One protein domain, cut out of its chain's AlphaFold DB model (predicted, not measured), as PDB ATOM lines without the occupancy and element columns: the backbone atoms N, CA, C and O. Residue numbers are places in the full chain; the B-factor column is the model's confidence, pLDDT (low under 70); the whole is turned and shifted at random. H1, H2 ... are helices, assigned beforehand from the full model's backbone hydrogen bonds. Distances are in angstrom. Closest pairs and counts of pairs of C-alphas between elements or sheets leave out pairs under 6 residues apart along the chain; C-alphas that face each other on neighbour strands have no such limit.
ATOM      1  N   GLN A 135      -6.805  39.652 -10.283       91.75
ATOM      2  CA  GLN A 135      -6.858  40.889 -11.070       91.75
ATOM      3  C   GLN A 135      -8.005  41.806 -10.635       91.75
ATOM      4  O   GLN A 135      -7.768  42.985 -10.368       91.75
ATOM      5  N   HIS A 136      -9.223  41.273 -10.497       94.94
ATOM      6  CA  HIS A 136     -10.373  42.038 -10.003       94.94
ATOM      7  C   HIS A 136     -10.134  42.554  -8.587       94.94
ATOM      8  O   HIS A 136     -10.414  43.714  -8.314       94.94
ATOM      9  N   ASN A 137      -9.504  41.764  -7.718       93.00
ATOM     10  CA  ASN A 137      -9.151  42.213  -6.373       93.00
ATOM     11  C   ASN A 137      -8.160  43.401  -6.389       93.00
ATOM     12  O   ASN A 137      -8.318  44.370  -5.645       93.00
ATOM     13  N   LYS A 138      -7.166  43.390  -7.291       92.19
ATOM     14  CA  LYS A 138      -6.254  44.535  -7.483       92.19
ATOM     15  C   LYS A 138      -6.981  45.777  -8.007       92.19
ATOM     16  O   LYS A 138      -6.700  46.877  -7.535       92.19
ATOM     17  N   ARG A 139      -7.894  45.611  -8.971       94.31
ATOM     18  CA  ARG A 139      -8.698  46.709  -9.533       94.31
ATOM     19  C   ARG A 139      -9.632  47.314  -8.482       94.31
ATOM     20  O   ARG A 139      -9.619  48.530  -8.329       94.31
ATOM     21  N   LEU A 140     -10.321  46.488  -7.691       94.69
ATOM     22  CA  LEU A 140     -11.159  46.938  -6.574       94.69
ATOM     23  C   LEU A 140     -10.346  47.723  -5.544       94.69
ATOM     24  O   LEU A 140     -10.746  48.805  -5.126       94.69
ATOM     25  N   ARG A 141      -9.167  47.218  -5.158       93.94
ATOM     26  CA  ARG A 141      -8.274  47.949  -4.249       93.94
ATOM     27  C   ARG A 141      -7.918  49.335  -4.798       93.94
ATOM     28  O   ARG A 141      -7.886  50.286  -4.023       93.94
ATOM     29  N   ARG A 142      -7.658  49.457  -6.103       95.06
ATOM     30  CA  ARG A 142      -7.361  50.744  -6.750       95.06
ATOM     31  C   ARG A 142      -8.580  51.672  -6.773       95.06
ATOM     32  O   ARG A 142      -8.429  52.845  -6.466       95.06
ATOM     33  N   ALA A 143      -9.764  51.145  -7.073       94.06
ATOM     34  CA  ALA A 143     -11.012  51.907  -7.078       94.06
ATOM     35  C   ALA A 143     -11.346  52.466  -5.684       94.06
ATOM     36  O   ALA A 143     -11.623  53.653  -5.541       94.06
ATOM     37  N   ARG A 144     -11.178  51.654  -4.633       94.19
ATOM     38  CA  ARG A 144     -11.334  52.099  -3.238       94.19
ATOM     39  C   ARG A 144     -10.362  53.216  -2.863       94.19
ATOM     40  O   ARG A 144     -10.740  54.147  -2.164       94.19
ATOM     41  N   GLN A 145      -9.117  53.157  -3.342       95.12
ATOM     42  CA  GLN A 145      -8.141  54.240  -3.145       95.12
ATOM     43  C   GLN A 145      -8.540  55.543  -3.858       95.12
ATOM     44  O   GLN A 145      -8.055  56.604  -3.488       95.12
ATOM     45  N   GLN A 146      -9.411  55.461  -4.863       93.94
ATOM     46  CA  GLN A 146      -9.979  56.597  -5.588       93.94
ATOM     47  C   GLN A 146     -11.342  57.036  -5.021       93.94
ATOM     48  O   GLN A 146     -11.973  57.915  -5.594       93.94
ATOM     49  N   GLY A 147     -11.798  56.437  -3.915       94.31
ATOM     50  CA  GLY A 147     -13.082  56.757  -3.286       94.31
ATOM     51  C   GLY A 147     -14.311  56.192  -4.004       94.31
ATOM     52  O   GLY A 147     -15.422  56.600  -3.691       94.31
ATOM     53  N   ILE A 148     -14.133  55.270  -4.954       94.94
ATOM     54  CA  ILE A 148     -15.239  54.628  -5.674       94.94
ATOM     55  C   ILE A 148     -15.827  53.516  -4.796       94.94
ATOM     56  O   ILE A 148     -15.072  52.683  -4.276       94.94
ATOM     57  N   ASP A 149     -17.156  53.487  -4.656       93.88
ATOM     58  CA  ASP A 149     -17.852  52.416  -3.943       93.88
ATOM     59  C   ASP A 149     -17.689  51.066  -4.655       93.88
ATOM     60  O   ASP A 149     -17.540  50.977  -5.876       93.88
ATOM     61  N   GLU A 150     -17.713  49.976  -3.891       92.12
ATOM     62  CA  GLU A 150     -17.578  48.640  -4.466       92.12
ATOM     63  C   GLU A 150     -18.735  48.282  -5.406       92.12
ATOM     64  O   GLU A 150     -18.501  47.606  -6.408       92.12
ATOM     65  N   THR A 151     -19.955  48.731  -5.112       93.31
ATOM     66  CA  THR A 151     -21.149  48.463  -5.926       93.31
ATOM     67  C   THR A 151     -21.020  49.124  -7.292       93.31
ATOM     68  O   THR A 151     -21.156  48.458  -8.321       93.31
ATOM     69  N   ASP A 152     -20.643  50.403  -7.298       93.44
ATOM     70  CA  ASP A 152     -20.410  51.178  -8.517       93.44
ATOM     71  C   ASP A 152     -19.239  50.603  -9.314       93.44
ATOM     72  O   ASP A 152     -19.318  50.412 -10.529       93.44
ATOM     73  N   TRP A 153     -18.152  50.239  -8.627       95.69
ATOM     74  CA  TRP A 153     -17.021  49.587  -9.270       95.69
ATOM     75  C   TRP A 153     -17.440  48.268  -9.927       95.69
ATOM     76  O   TRP A 153     -17.086  48.043 -11.086       95.69
ATOM     77  N   ARG A 154     -18.219  47.417  -9.241       93.81
ATOM     78  CA  ARG A 154     -18.701  46.130  -9.773       93.81
ATOM     79  C   ARG A 154     -19.528  46.306 -11.042       93.81
ATOM     80  O   ARG A 154     -19.329  45.526 -11.968       93.81
ATOM     81  N   ALA A 155     -20.376  47.332 -11.114       93.38
ATOM     82  CA  ALA A 155     -21.202  47.617 -12.290       93.38
ATOM     83  C   ALA A 155     -20.383  47.935 -13.557       93.38
ATOM     84  O   ALA A 155     -20.871  47.764 -14.668       93.38
ATOM     85  N   THR A 156     -19.126  48.364 -13.400       93.25
ATOM     86  CA  THR A 156     -18.221  48.686 -14.520       93.25
ATOM     87  C   THR A 156     -17.301  47.533 -14.923       93.25
ATOM     88  O   THR A 156     -16.469  47.693 -15.817       93.25
ATOM     89  N   GLN A 157     -17.365  46.388 -14.235       95.31
ATOM     90  CA  GLN A 157     -16.448  45.283 -14.496       95.31
ATOM     91  C   GLN A 157     -17.017  44.287 -15.496       95.31
ATOM     92  O   GLN A 157     -18.139  43.813 -15.359       95.31
ATOM     93  N   GLU A 158     -16.158  43.865 -16.416       94.88
ATOM     94  CA  GLU A 158     -16.438  42.759 -17.325       94.88
ATOM     95  C   GLU A 158     -15.710  41.474 -16.886       94.88
ATOM     96  O   GLU A 158     -14.645  41.538 -16.240       94.88
ATOM     97  N   PRO A 159     -16.265  40.294 -17.227       95.94
ATOM     98  CA  PRO A 159     -15.581  39.018 -17.081       95.94
ATOM     99  C   PRO A 159     -14.253  39.022 -17.841       95.94
ATOM    100  O   PRO A 159     -14.176  39.403 -19.005       95.94
ATOM    101  N   LEU A 160     -13.193  38.552 -17.189       93.88
ATOM    102  CA  LEU A 160     -11.922  38.313 -17.867       93.88
ATOM    103  C   LEU A 160     -11.945  36.910 -18.505       93.88
ATOM    104  O   LEU A 160     -12.557  36.003 -17.925       93.88
ATOM    105  N   PRO A 161     -11.243  36.691 -19.635       93.19
ATOM    106  CA  PRO A 161     -11.124  35.361 -20.238       93.19
ATOM    107  C   PRO A 161     -10.407  34.392 -19.285       93.19
ATOM    108  O   PRO A 161      -9.754  34.869 -18.347       93.19
ATOM    109  N   PRO A 162     -10.491  33.066 -19.482       91.38
ATOM    110  CA  PRO A 162      -9.652  32.114 -18.754       91.38
ATOM    111  C   PRO A 162      -8.154  32.363 -18.996       91.38
ATOM    112  O   PRO A 162      -7.771  33.187 -19.827       91.38
ATOM    113  N   PHE A 163      -7.293  31.728 -18.201       86.94
ATOM    114  CA  PHE A 163      -5.861  31.704 -18.506       86.94
ATOM    115  C   PHE A 163      -5.597  30.718 -19.646       86.94
ATOM    116  O   PHE A 163      -6.243  29.675 -19.697       86.94
ATOM    117  N   ASP A 164      -4.655  31.056 -20.528       83.38
ATOM    118  CA  ASP A 164      -4.322  30.223 -21.693       83.38
ATOM    119  C   ASP A 164      -3.620  28.917 -21.290       83.38
ATOM    120  O   ASP A 164      -3.809  27.887 -21.930       83.38
ATOM    121  N   ASP A 165      -2.847  28.961 -20.200       84.19
ATOM    122  CA  ASP A 165      -2.063  27.836 -19.701       84.19
ATOM    123  C   ASP A 165      -2.563  27.329 -18.340       84.19
ATOM    124  O   ASP A 165      -2.961  28.097 -17.453       84.19
ATOM    125  N   GLU A 166      -2.427  26.020 -18.138       85.94
ATOM    126  CA  GLU A 166      -2.589  25.363 -16.843       85.94
ATOM    127  C   GLU A 166      -1.330  25.495 -15.972       85.94
ATOM    128  O   GLU A 166      -0.237  25.845 -16.424       85.94
ATOM    129  N   CYS A 167      -1.464  25.210 -14.674       89.00
ATOM    130  CA  CYS A 167      -0.319  25.210 -13.774       89.00
ATOM    131  C   CYS A 167       0.663  24.090 -14.153       89.00
ATOM    132  O   CYS A 167       0.328  22.915 -14.106       89.00
ATOM    133  N   ALA A 168       1.927  24.434 -14.394       88.50
ATOM    134  CA  ALA A 168       2.971  23.507 -14.837       88.50
ATOM    135  C   ALA A 168       3.397  22.433 -13.811       88.50
ATOM    136  O   ALA A 168       4.321  21.661 -14.071       88.50
ATOM    137  N   VAL A 169       2.776  22.399 -12.629       86.81
ATOM    138  CA  VAL A 169       2.967  21.321 -11.651       86.81
ATOM    139  C   VAL A 169       2.003  20.195 -12.000       86.81
ATOM    140  O   VAL A 169       0.803  20.430 -12.103       86.81
ATOM    141  N   GLN A 170       2.524  18.978 -12.163       86.50
ATOM    142  CA  GLN A 170       1.740  17.818 -12.585       86.50
ATOM    143  C   GLN A 170       0.501  17.612 -11.693       86.50
ATOM    144  O   GLN A 170       0.593  17.714 -10.471       86.50
ATOM    145  N   LEU A 171      -0.642  17.310 -12.324       87.25
ATOM    146  CA  LEU A 171      -1.965  17.129 -11.700       87.25
ATOM    147  C   LEU A 171      -2.582  18.390 -11.069       87.25
ATOM    148  O   LEU A 171      -3.672  18.317 -10.509       87.25
ATOM    149  N   CYS A 172      -1.927  19.551 -11.145       90.19
ATOM    150  CA  CYS A 172      -2.484  20.777 -10.596       90.19
ATOM    151  C   CYS A 172      -3.520  21.398 -11.540       90.19
ATOM    152  O   CYS A 172      -3.154  21.950 -12.570       90.19
ATOM    153  N   VAL A 173      -4.787  21.445 -11.127       91.31
ATOM    154  CA  VAL A 173      -5.895  22.024 -11.918       91.31
ATOM    155  C   VAL A 173      -6.132  23.522 -11.663       91.31
ATOM    156  O   VAL A 173      -7.097  24.106 -12.149       91.31
ATOM    157  N   ARG A 174      -5.291  24.154 -10.835       90.12
ATOM    158  CA  ARG A 174      -5.397  25.572 -10.445       90.12
ATOM    159  C   ARG A 174      -5.020  26.525 -11.573       90.12
ATOM    160  O   ARG A 174      -4.143  26.216 -12.378       90.12
ATOM    161  N   ASP A 175      -5.561  27.738 -11.513       89.88
ATOM    162  CA  ASP A 175      -5.221  28.804 -12.452       89.88
ATOM    163  C   ASP A 175      -3.738  29.173 -12.357       89.88
ATOM    164  O   ASP A 175      -3.218  29.475 -11.274       89.88
ATOM    165  N   ALA A 176      -3.062  29.229 -13.504       87.38
ATOM    166  CA  ALA A 176      -1.664  29.627 -13.598       87.38
ATOM    167  C   ALA A 176      -1.495  31.159 -13.553       87.38
ATOM    168  O   ALA A 176      -0.972  31.808 -14.456       87.38
ATOM    169  N   ASP A 177      -1.953  31.767 -12.458       82.38
ATOM    170  CA  ASP A 177      -2.052  33.219 -12.286       82.38
ATOM    171  C   ASP A 177      -0.711  33.945 -12.056       82.38
ATOM    172  O   ASP A 177      -0.690  35.171 -11.874       82.38
ATOM    173  N   CYS A 178       0.409  33.215 -12.047       79.44
ATOM    174  CA  CYS A 178       1.740  33.750 -11.794       79.44
ATOM    175  C   CYS A 178       2.706  33.490 -12.960       79.44
ATOM    176  O   CYS A 178       3.381  32.467 -13.017       79.44
ATOM    177  N   GLY A 179       2.891  34.497 -13.815       64.44
ATOM    178  CA  GLY A 179       3.930  34.519 -14.854       64.44
ATOM    179  C   GLY A 179       5.316  34.967 -14.363       64.44
ATOM    180  O   GLY A 179       6.073  35.540 -15.139       64.44
ATOM    181  N   GLN A 180       5.639  34.799 -13.071       59.97
ATOM    182  CA  GLN A 180       6.877  35.334 -12.465       59.97
ATOM    183  C   GLN A 180       8.165  34.614 -12.899       59.97
ATOM    184  O   GLN A 180       9.248  35.080 -12.561       59.97
ATOM    185  N   PHE A 181       8.076  33.513 -13.644       60.75
ATOM    186  CA  PHE A 181       9.247  32.844 -14.205       60.75
ATOM    187  C   PHE A 181       9.651  33.575 -15.488       60.75
ATOM    188  O   PHE A 181       8.843  33.733 -16.398       60.75
ATOM    189  N   SER A 182      10.883  34.072 -15.554       52.59
ATOM    190  CA  SER A 182      11.490  34.665 -16.750       52.59
ATOM    191  C   SER A 182      12.585  33.740 -17.294       52.59
ATOM    192  O   SER A 182      13.145  32.933 -16.556       52.59
ATOM    193  N   GLY A 183      12.876  33.831 -18.597       55.91
ATOM    194  CA  GLY A 183      13.888  33.010 -19.280       55.91
ATOM    195  C   GLY A 183      13.315  31.884 -20.151       55.91
ATOM    196  O   GLY A 183      12.100  31.759 -20.308       55.91
ATOM    197  N   ALA A 184      14.204  31.063 -20.721       54.91
ATOM    198  CA  ALA A 184      13.878  29.979 -21.661       54.91
ATOM    199  C   ALA A 184      13.027  28.843 -21.053       54.91
ATOM    200  O   ALA A 184      12.481  28.017 -21.778       54.91
ATOM    201  N   HIS A 185      12.877  28.817 -19.726       57.88
ATOM    202  CA  HIS A 185      12.082  27.835 -18.983       57.88
ATOM    203  C   HIS A 185      10.870  28.473 -18.297       57.88
ATOM    204  O   HIS A 185      10.526  28.121 -17.167       57.88
ATOM    205  N   LYS A 186      10.229  29.439 -18.965       67.94
ATOM    206  CA  LYS A 186       8.957  30.015 -18.522       67.94
ATOM    207  C   LYS A 186       7.946  28.894 -18.285       67.94
ATOM    208  O   LYS A 186       7.513  28.237 -19.223       67.94
ATOM    209  N   ARG A 187       7.595  28.667 -17.020       70.00
ATOM    210  CA  ARG A 187       6.540  27.734 -16.629       70.00
ATOM    211  C   ARG A 187       5.474  28.504 -15.860       70.00
ATOM    212  O   ARG A 187       5.795  29.071 -14.811       70.00
ATOM    213  N   PRO A 188       4.242  28.581 -16.375       84.19
ATOM    214  CA  PRO A 188       3.157  29.232 -15.667       84.19
ATOM    215  C   PRO A 188       2.791  28.343 -14.471       84.19
ATOM    216  O   PRO A 188       2.600  27.140 -14.610       84.19
ATOM    217  N   ILE A 189       2.767  28.898 -13.260       88.31
ATOM    218  CA  ILE A 189       2.344  28.157 -12.060       88.31
ATOM    219  C   ILE A 189       1.300  28.955 -11.296       88.31
ATOM    220  O   ILE A 189       1.228  30.180 -11.404       88.31
ATOM    221  N   CYS A 190       0.514  28.268 -10.478       89.19
ATOM    222  CA  CYS A 190      -0.434  28.925  -9.594       89.19
ATOM    223  C   CYS A 190       0.274  29.619  -8.417       89.19
ATOM    224  O   CYS A 190       1.351  29.214  -7.959       89.19
ATOM    225  N   ARG A 191      -0.367  30.651  -7.860       84.88
ATOM    226  CA  ARG A 191       0.132  31.406  -6.701       84.88
ATOM    227  C   ARG A 191       0.462  30.535  -5.489       84.88
ATOM    228  O   ARG A 191       1.405  30.860  -4.769       84.88
ATOM    229  N   THR A 192      -0.283  29.457  -5.248       86.12
ATOM    230  CA  THR A 192      -0.021  28.568  -4.106       86.12
ATOM    231  C   THR A 192       1.294  27.806  -4.291       86.12
ATOM    232  O   THR A 192       2.128  27.843  -3.392       86.12
ATOM    233  N   HIS A 193       1.554  27.232  -5.472       88.62
ATOM    234  CA  HIS A 193       2.846  26.598  -5.765       88.62
ATOM    235  C   HIS A 193       4.010  27.594  -5.719       88.62
ATOM    236  O   HIS A 193       5.063  27.283  -5.165       88.62
ATOM    237  N   LEU A 194       3.809  28.818  -6.217       85.69
ATOM    238  CA  LEU A 194       4.813  29.878  -6.122       85.69
ATOM    239  C   LEU A 194       5.174  30.202  -4.664       85.69
ATOM    240  O   LEU A 194       6.346  30.404  -4.348       85.69
ATOM    241  N   GLN A 195       4.180  30.276  -3.775       84.12
ATOM    242  CA  GLN A 195       4.404  30.528  -2.350       84.12
ATOM    243  C   GLN A 195       5.146  29.371  -1.680       84.12
ATOM    244  O   GLN A 195       6.116  29.626  -0.968       84.12
ATOM    245  N   SER A 196       4.750  28.124  -1.948       83.31
ATOM    246  CA  SER A 196       5.443  26.940  -1.428       83.31
ATOM    247  C   SER A 196       6.904  26.889  -1.881       83.31
ATOM    248  O   SER A 196       7.790  26.651  -1.064       83.31
ATOM    249  N   TRP A 197       7.177  27.193  -3.154       83.31
ATOM    250  CA  TRP A 197       8.542  27.259  -3.680       83.31
ATOM    251  C   TRP A 197       9.375  28.363  -3.015       83.31
ATOM    252  O   TRP A 197      10.496  28.111  -2.577       83.31
ATOM    253  N   LYS A 198       8.818  29.572  -2.860       84.06
ATOM    254  CA  LYS A 198       9.488  30.669  -2.139       84.06
ATOM    255  C   LYS A 198       9.785  30.300  -0.687       84.06
ATOM    256  O   LYS A 198      10.876  30.582  -0.204       84.06
ATOM    257  N   HIS A 199       8.841  29.653  -0.008       79.62
ATOM    258  CA  HIS A 199       9.032  29.202   1.367       79.62
ATOM    259  C   HIS A 199      10.168  28.177   1.475       79.62
ATOM    260  O   HIS A 199      11.051  28.312   2.321       79.62
ATOM    261  N   TRP A 200      10.204  27.206   0.563       79.75
ATOM    262  CA  TRP A 200      11.285  26.228   0.485       79.75
ATOM    263  C   TRP A 200      12.657  26.880   0.252       79.75
ATOM    264  O   TRP A 200      13.611  26.549   0.955       79.75
ATOM    265  N   LEU A 201      12.755  27.866  -0.654       81.69
ATOM    266  CA  LEU A 201      13.995  28.623  -0.877       81.69
ATOM    267  C   LEU A 201      14.470  29.330   0.399       81.69
ATOM    268  O   LEU A 201      15.654  29.295   0.717       81.69
ATOM    269  N   THR A 202      13.552  29.933   1.162       80.69
ATOM    270  CA  THR A 202      13.909  30.601   2.424       80.69
ATOM    271  C   THR A 202      14.357  29.640   3.526       80.69
ATOM    272  O   THR A 202      15.121  30.046   4.395       80.69
ATOM    273  N   GLN A 203      13.909  28.379   3.500       75.38
ATOM    274  CA  GLN A 203      14.297  27.367   4.487       75.38
ATOM    275  C   GLN A 203      15.623  26.672   4.153       75.38
ATOM    276  O   GLN A 203      16.360  26.340   5.071       75.38
ATOM    277  N   ARG A 204      15.939  26.467   2.866       63.69
ATOM    278  CA  ARG A 204      17.217  25.878   2.416       63.69
ATOM    279  C   ARG A 204      18.356  26.883   2.233       63.69
ATOM    280  O   ARG A 204      19.486  26.472   2.008       63.69
ATOM    281  N   GLY A 205      18.067  28.181   2.300       52.53
ATOM    282  CA  GLY A 205      19.075  29.245   2.329       52.53
ATOM    283  C   GLY A 205      19.685  29.502   3.715       52.53
ATOM    284  O   GLY A 205      20.309  30.546   3.893       52.53
ATOM    285  N   ARG A 206      19.460  28.607   4.689       43.47
ATOM    286  CA  ARG A 206      20.149  28.550   5.986       43.47
ATOM    287  C   ARG A 206      20.972  27.278   6.075       43.47
ATOM    288  O   ARG A 206      20.435  26.230   5.655       43.47
TER     289      ARG A 206
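AT A GLANCE: This is residues 135 to 206 of the 206 residues of an uncharacterized protein of Mycolicibacterium sp. TY66 (UniProt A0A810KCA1). An open, U-like shape has the pair H1 and H2 at one end and the longest helix, H3, at the other, where residues 195 to 206, of which 195 to 204 belong to H3, stick out. The unnamed stretch of residues 156 to 190 spans the gap between H2 and H3, first strung out and then looped in a bunch near the beginning of H3. The printed part has 72 residues, with three named helices in the order H1, H2, H3 and no named strand. The class is all helix, though under half of the residues, 31 of 72, are in named elements. The whole is only just loose, close to extended, with a radius of gyration of the C-alphas of 16.4 A and spans of 46 by 31 by 23 A.

IN THESE COORDINATES: H3, residues 191 to 204, measures 20.1 A from first to last C-alpha, from C-alpha 191 at (0.132, 31.406, -6.701) to C-alpha 204 at (17.217, 25.878, 2.416). H1, residues 135 to 145, measures 15.6 A and begins with C-alpha 135 at (-6.858, 40.889, -11.070). H2, residues 150 to 155, measures 8.7 A.

HOW THE PARTS SIT: H3 touches no helix; it is apart from H1 and from H2. H1 and H2 touch, and their closest C-alphas, those of Ala 143 and Trp 153, are 6.8 A apart. They run opposite ways at a steep tilt of 56 degrees. In H1, H2 and H3 every O i to N i+4 pair is within hydrogen-bond range.

THE WHOLE: The two C-alphas farthest apart, those of Ala 155 and Arg 206, are 49.1 A apart. The printed part has no cut. The link from H1 to H2 is tight, with 4 residues, and that from H2 to H3 is long, with 35. The mean pLDDT of the printed part is 84.2; residues 179 to 186 and 204 to 206 are under 70.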